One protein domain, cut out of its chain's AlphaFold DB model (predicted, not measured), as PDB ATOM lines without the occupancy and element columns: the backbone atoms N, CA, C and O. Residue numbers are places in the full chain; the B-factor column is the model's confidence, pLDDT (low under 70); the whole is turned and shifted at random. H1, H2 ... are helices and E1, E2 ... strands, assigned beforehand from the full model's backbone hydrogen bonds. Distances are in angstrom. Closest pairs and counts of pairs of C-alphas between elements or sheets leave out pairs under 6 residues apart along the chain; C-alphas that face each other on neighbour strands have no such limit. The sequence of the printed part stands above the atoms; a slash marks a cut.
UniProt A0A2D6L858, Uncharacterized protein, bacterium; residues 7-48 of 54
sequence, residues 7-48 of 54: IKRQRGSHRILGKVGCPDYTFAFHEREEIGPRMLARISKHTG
ATOM      1  N   ILE A   7      15.257  -4.719  53.013       93.81
ATOM      2  CA  ILE A   7      15.749  -4.899  51.644       93.81
ATOM      3  C   ILE A   7      17.278  -4.808  51.668       93.81
ATOM      4  O   ILE A   7      17.841  -3.754  51.952       93.81
ATOM      5  N   LYS A   8      17.945  -5.922  51.367       95.12
ATOM      6  CA  LYS A   8      19.399  -6.018  51.198       95.12
ATOM      7  C   LYS A   8      19.822  -5.637  49.777       95.12
ATOM      8  O   LYS A   8      20.879  -5.046  49.586       95.12
ATOM      9  N   ARG A   9      19.006  -5.984  48.772       95.69
ATOM     10  CA  ARG A   9      19.236  -5.660  47.351       95.69
ATOM     11  C   ARG A   9      17.917  -5.609  46.581       95.69
ATOM     12  O   ARG A   9      17.024  -6.397  46.870       95.69
ATOM     13  N   GLN A  10      17.818  -4.760  45.559       95.12
ATOM     14  CA  GLN A  10      16.663  -4.714  44.655       95.12
ATOM     15  C   GLN A  10      17.090  -4.511  43.192       95.12
ATOM     16  O   GLN A  10      17.983  -3.713  42.910       95.12
ATOM     17  N   ARG A  11      16.453  -5.244  42.268       92.44
ATOM     18  CA  ARG A  11      16.577  -5.133  40.802       92.44
ATOM     19  C   ARG A  11      15.192  -5.384  40.184       92.44
ATOM     20  O   ARG A  11      14.720  -6.517  40.189       92.44
ATOM     21  N   GLY A  12      14.530  -4.349  39.664       89.44
ATOM     22  CA  GLY A  12      13.151  -4.480  39.165       89.44
ATOM     23  C   GLY A  12      12.194  -4.988  40.254       89.44
ATOM     24  O   GLY A  12      12.219  -4.480  41.378       89.44
ATOM     25  N   SER A  13      11.391  -6.011  39.939       88.94
ATOM     26  CA  SER A  13      10.493  -6.694  40.890       88.94
ATOM     27  C   SER A  13      11.214  -7.612  41.883       88.94
ATOM     28  O   SER A  13      10.636  -7.994  42.896       88.94
ATOM     29  N   HIS A  14      12.487  -7.948  41.644       93.06
ATOM     30  CA  HIS A  14      13.251  -8.823  42.527       93.06
ATOM     31  C   HIS A  14      13.853  -8.032  43.688       93.06
ATOM     32  O   HIS A  14      14.724  -7.176  43.505       93.06
ATOM     33  N   ARG A  15      13.429  -8.367  44.902       94.25
ATOM     34  CA  ARG A  15      13.925  -7.847  46.176       94.25
ATOM     35  C   ARG A  15      14.541  -8.997  46.963       94.25
ATOM     36  O   ARG A  15      13.924 -10.038  47.141       94.25
ATOM     37  N   ILE A  16      15.760  -8.815  47.446       95.62
ATOM     38  CA  ILE A  16      16.393  -9.723  48.401       95.62
ATOM     39  C   ILE A  16      16.240  -9.094  49.776       95.62
ATOM     40  O   ILE A  16      16.698  -7.971  49.995       95.62
ATOM     41  N   LEU A  17      15.589  -9.810  50.682       94.94
ATOM     42  CA  LEU A  17      15.367  -9.422  52.064       94.94
ATOM     43  C   LEU A  17      16.387 -10.116  52.964       94.94
ATOM     44  O   LEU A  17      16.645 -11.305  52.805       94.94
ATOM     45  N   GLY A  18      16.947  -9.380  53.915       94.69
ATOM     46  CA  GLY A  18      17.840  -9.911  54.940       94.69
ATOM     47  C   GLY A  18      17.308  -9.624  56.340       94.69
ATOM     48  O   GLY A  18      16.709  -8.573  56.581       94.69
ATOM     49  N   LYS A  19      17.563 -10.557  57.259       93.06
ATOM     50  CA  LYS A  19      17.342 -10.423  58.703       93.06
ATOM     51  C   LYS A  19      18.528 -11.052  59.427       93.06
ATOM     52  O   LYS A  19      19.027 -12.093  59.008       93.06
ATOM     53  N   VAL A  20      19.004 -10.409  60.492       91.25
ATOM     54  CA  VAL A  20      20.147 -10.911  61.273       91.25
ATOM     55  C   VAL A  20      19.845 -12.324  61.774       91.25
ATOM     56  O   VAL A  20      18.790 -12.558  62.358       91.25
ATOM     57  N   GLY A  21      20.767 -13.257  61.529       89.31
ATOM     58  CA  GLY A  21      20.618 -14.661  61.923       89.31
ATOM     59  C   GLY A  21      19.712 -15.503  61.014       89.31
ATOM     60  O   GLY A  21      19.520 -16.679  61.300       89.31
ATOM     61  N   CYS A  22      19.181 -14.947  59.918       89.81
ATOM     62  CA  CYS A  22      18.393 -15.681  58.926       89.81
ATOM     63  C   CYS A  22      19.087 -15.683  57.551       89.81
ATOM     64  O   CYS A  22      19.777 -14.716  57.214       89.81
ATOM     65  N   PRO A  23      18.882 -16.724  56.722       92.12
ATOM     66  CA  PRO A  23      19.252 -16.681  55.312       92.12
ATOM     67  C   PRO A  23      18.523 -15.557  54.565       92.12
ATOM     68  O   PRO A  23      17.403 -15.178  54.920       92.12
ATOM     69  N   ASP A  24      19.142 -15.064  53.494       94.81
ATOM     70  CA  ASP A  24      18.505 -14.100  52.599       94.81
ATOM     71  C   ASP A  24      17.248 -14.717  51.950       94.81
ATOM     72  O   ASP A  24      17.261 -15.858  51.482       94.81
ATOM     73  N   TYR A  25      16.166 -13.941  51.868       94.25
ATOM     74  CA  TYR A  25      14.912 -14.343  51.235       94.25
ATOM     75  C   TYR A  25      14.674 -13.553  49.948       94.25
ATOM     76  O   TYR A  25      14.714 -12.325  49.952       94.25
ATOM     77  N   THR A  26      14.401 -14.235  48.835       94.19
ATOM     78  CA  THR A  26      14.081 -13.563  47.565       94.19
ATOM     79  C   THR A  26      12.573 -13.390  47.422       94.19
ATOM     80  O   THR A  26      11.826 -14.362  47.377       94.19
ATOM     81  N   PHE A  27      12.146 -12.139  47.304       91.75
ATOM     82  CA  PHE A  27      10.781 -11.712  47.044       91.75
ATOM     83  C   PHE A  27      10.720 -11.093  45.644       91.75
ATOM     84  O   PHE A  27      11.312 -10.044  45.412       91.75
ATOM     85  N   ALA A  28      10.048 -11.746  44.697       90.94
ATOM     86  CA  ALA A  28      10.082 -11.380  43.278       90.94
ATOM     87  C   ALA A  28       8.685 -11.094  42.708       90.94
ATOM     88  O   ALA A  28       8.325 -11.616  41.658       90.94
ATOM     89  N   PHE A  29       7.897 -10.289  43.420       87.94
ATOM     90  CA  PHE A  29       6.535  -9.923  43.020       87.94
ATOM     91  C   PHE A  29       6.475  -8.474  42.555       87.94
ATOM     92  O   PHE A  29       7.257  -7.625  43.009       87.94
ATOM     93  N   HIS A  30       5.552  -8.187  41.644       86.19
ATOM     94  CA  HIS A  30       5.306  -6.817  41.224       86.19
ATOM     95  C   HIS A  30       4.587  -6.029  42.320       86.19
ATOM     96  O   HIS A  30       3.944  -6.576  43.218       86.19
ATOM     97  N   GLU A  31       4.712  -4.705  42.265       79.56
ATOM     98  CA  GLU A  31       3.935  -3.850  43.154       79.56
ATOM     99  C   GLU A  31       2.445  -4.018  42.832       79.56
ATOM    100  O   GLU A  31       2.067  -4.009  41.662       79.56
ATOM    101  N   ARG A  32       1.611  -4.143  43.875       82.75
ATOM    102  CA  ARG A  32       0.148  -4.350  43.796       82.75
ATOM    103  C   ARG A  32      -0.310  -5.731  43.316       82.75
ATOM    104  O   ARG A  32      -1.496  -5.910  43.060       82.75
ATOM    105  N   GLU A  33       0.590  -6.703  43.222       86.44
ATOM    106  CA  GLU A  33       0.205  -8.088  42.961       86.44
ATOM    107  C   GLU A  33      -0.419  -8.711  44.217       86.44
ATOM    108  O   GLU A  33       0.184  -8.703  45.295       86.44
ATOM    109  N   GLU A  34      -1.634  -9.247  44.094       88.19
ATOM    110  CA  GLU A  34      -2.236 -10.037  45.163       88.19
ATOM    111  C   GLU A  34      -1.583 -11.421  45.201       88.19
ATOM    112  O   GLU A  34      -1.560 -12.157  44.214       88.19
ATOM    113  N   ILE A  35      -1.048 -11.785  46.364       88.94
ATOM    114  CA  ILE A  35      -0.369 -13.061  46.554       88.94
ATOM    115  C   ILE A  35      -1.331 -14.031  47.234       88.94
ATOM    116  O   ILE A  35      -1.700 -13.861  48.394       88.94
ATOM    117  N   GLY A  36      -1.696 -15.095  46.521       91.06
ATOM    118  CA  GLY A  36      -2.607 -16.110  47.041       91.06
ATOM    119  C   GLY A  36      -2.060 -16.913  48.240       91.06
ATOM    120  O   GLY A  36      -0.847 -16.967  48.492       91.06
ATOM    121  N   PRO A  37      -2.937 -17.650  48.946       93.06
ATOM    122  CA  PRO A  37      -2.636 -18.309  50.224       93.06
ATOM    123  C   PRO A  37      -1.493 -19.330  50.155       93.06
ATOM    124  O   PRO A  37      -0.708 -19.460  51.093       93.06
ATOM    125  N   ARG A  38      -1.332 -20.033  49.025       93.19
ATOM    126  CA  ARG A  38      -0.227 -20.990  48.831       93.19
ATOM    127  C   ARG A  38       1.140 -20.313  48.896       93.19
ATOM    128  O   ARG A  38       2.105 -20.906  49.380       93.19
ATOM    129  N   MET A  39       1.233 -19.099  48.371       91.50
ATOM    130  CA  MET A  39       2.486 -18.366  48.318       91.50
ATOM    131  C   MET A  39       2.750 -17.633  49.634       91.50
ATOM    132  O   MET A  39       3.881 -17.670  50.115       91.50
ATOM    133  N   LEU A  40       1.707 -17.125  50.299       90.88
ATOM    134  CA  LEU A  40       1.799 -16.677  51.693       90.88
ATOM    135  C   LEU A  40       2.348 -17.786  52.604       90.88
ATOM    136  O   LEU A  40       3.317 -17.564  53.325       90.88
ATOM    137  N   ALA A  41       1.842 -19.017  52.481       92.25
ATOM    138  CA  ALA A  41       2.350 -20.154  53.252       92.25
ATOM    139  C   ALA A  41       3.840 -20.449  52.989       92.25
ATOM    140  O   ALA A  41       4.563 -20.862  53.893       92.25
ATOM    141  N   ARG A  42       4.328 -20.237  51.759       92.06
ATOM    142  CA  ARG A  42       5.761 -20.359  51.444       92.06
ATOM    143  C   ARG A  42       6.577 -19.252  52.106       92.06
ATOM    144  O   ARG A  42       7.621 -19.555  52.674       92.06
ATOM    145  N   ILE A  43       6.102 -18.006  52.067       91.44
ATOM    146  CA  ILE A  43       6.758 -16.882  52.748       91.44
ATOM    147  C   ILE A  43       6.868 -17.186  54.244       91.44
ATOM    148  O   ILE A  43       7.978 -17.163  54.775       91.44
ATOM    149  N   SER A  44       5.770 -17.569  54.902       91.50
ATOM    150  CA  SER A  44       5.764 -17.923  56.328       91.50
ATOM    151  C   SER A  44       6.752 -19.041  56.661       91.50
ATOM    152  O   SER A  44       7.504 -18.922  57.620       91.50
ATOM    153  N   LYS A  45       6.838 -20.097  55.839       91.12
ATOM    154  CA  LYS A  45       7.800 -21.195  56.055       91.12
ATOM    155  C   LYS A  45       9.262 -20.750  55.993       91.12
ATOM    156  O   LYS A  45      10.076 -21.273  56.743       91.12
ATOM    157  N   HIS A  46       9.603 -19.817  55.105       89.94
ATOM    158  CA  HIS A  46      10.985 -19.348  54.955       89.94
ATOM    159  C   HIS A  46      11.364 -18.249  55.947       89.94
ATOM    160  O   HIS A  46      12.525 -18.142  56.331       89.94
ATOM    161  N   THR A  47      10.401 -17.413  56.322       90.50
ATOM    162  CA  THR A  47      10.661 -16.189  57.089       90.50
ATOM    163  C   THR A  47      10.234 -16.285  58.552       90.50
ATOM    164  O   THR A  47      10.619 -15.433  59.352       90.50
ATOM    165  N   GLY A  48       9.436 -17.300  58.898       89.25
ATOM    166  CA  GLY A  48       8.784 -17.444  60.198       89.25
ATOM    167  C   GLY A  48       7.643 -16.454  60.434       89.25
ATOM    168  O   GLY A  48       7.100 -16.438  61.531       89.25
TER     169      GLY A  48
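This is residues 7 to 48 of the 54 residues of an uncharacterized protein of bacterium (UniProt A0A2D6L858). A small three-stranded sheet makes one part of a flat, open outline, and a single helix, H1, lies beyond its edge strand E3, meeting it with its last residues while its first part stands free. The link from E3 swings out and folds back to the helix, and residues 32 to 42, of which 37 to 42 belong to H1, stick out. The printed part has 42 residues, with E1, E2, E3 and H1 in that order along the chain; the class is mixed, helices and strands. The sheet, in the order E1, E2, E3, is antiparallel. The whole is only just compact, close to loose, with a radius of gyration of the C-alphas of 10.8 A and spans of 28 by 24 by 9 A.

E1, residues 7 to 11, and E2, residues 14 to 18, form a hairpin, antiparallel at 167 degrees; N 8 and O 16 are 2.8 A apart, within hydrogen-bond range. E2 and E3, residues 25 to 27, form the next hairpin, antiparallel at 150 degrees, with N 15 and O 27 within hydrogen-bond range at 2.7 A. The three strands make a meander, each the antiparallel neighbour of the one before. H1, residues 37 to 47, only grazes the sheet, with its residues 43 to 47; the closest C-alphas of E3 and H1 are those of Tyr 25 and His 46, 7.4 A apart. In H1 every O i to N i+4 pair is within hydrogen-bond range.

E1 begins at C-alpha 7, (15.749, -4.899, 51.644), and is 10.9 A long from first to last C-alpha. E2 measures 13.3 A and E3 6.4 A. H1 measures 15.1 A and ends at C-alpha 47, (10.661, -16.189, 57.089).

The C-alphas farthest apart are those of Gly 21 and Arg 32, at 29.2 A. The printed part has no cut and no long link. The mean pLDDT of the printed part is 91.2, and no printed residue is under 70.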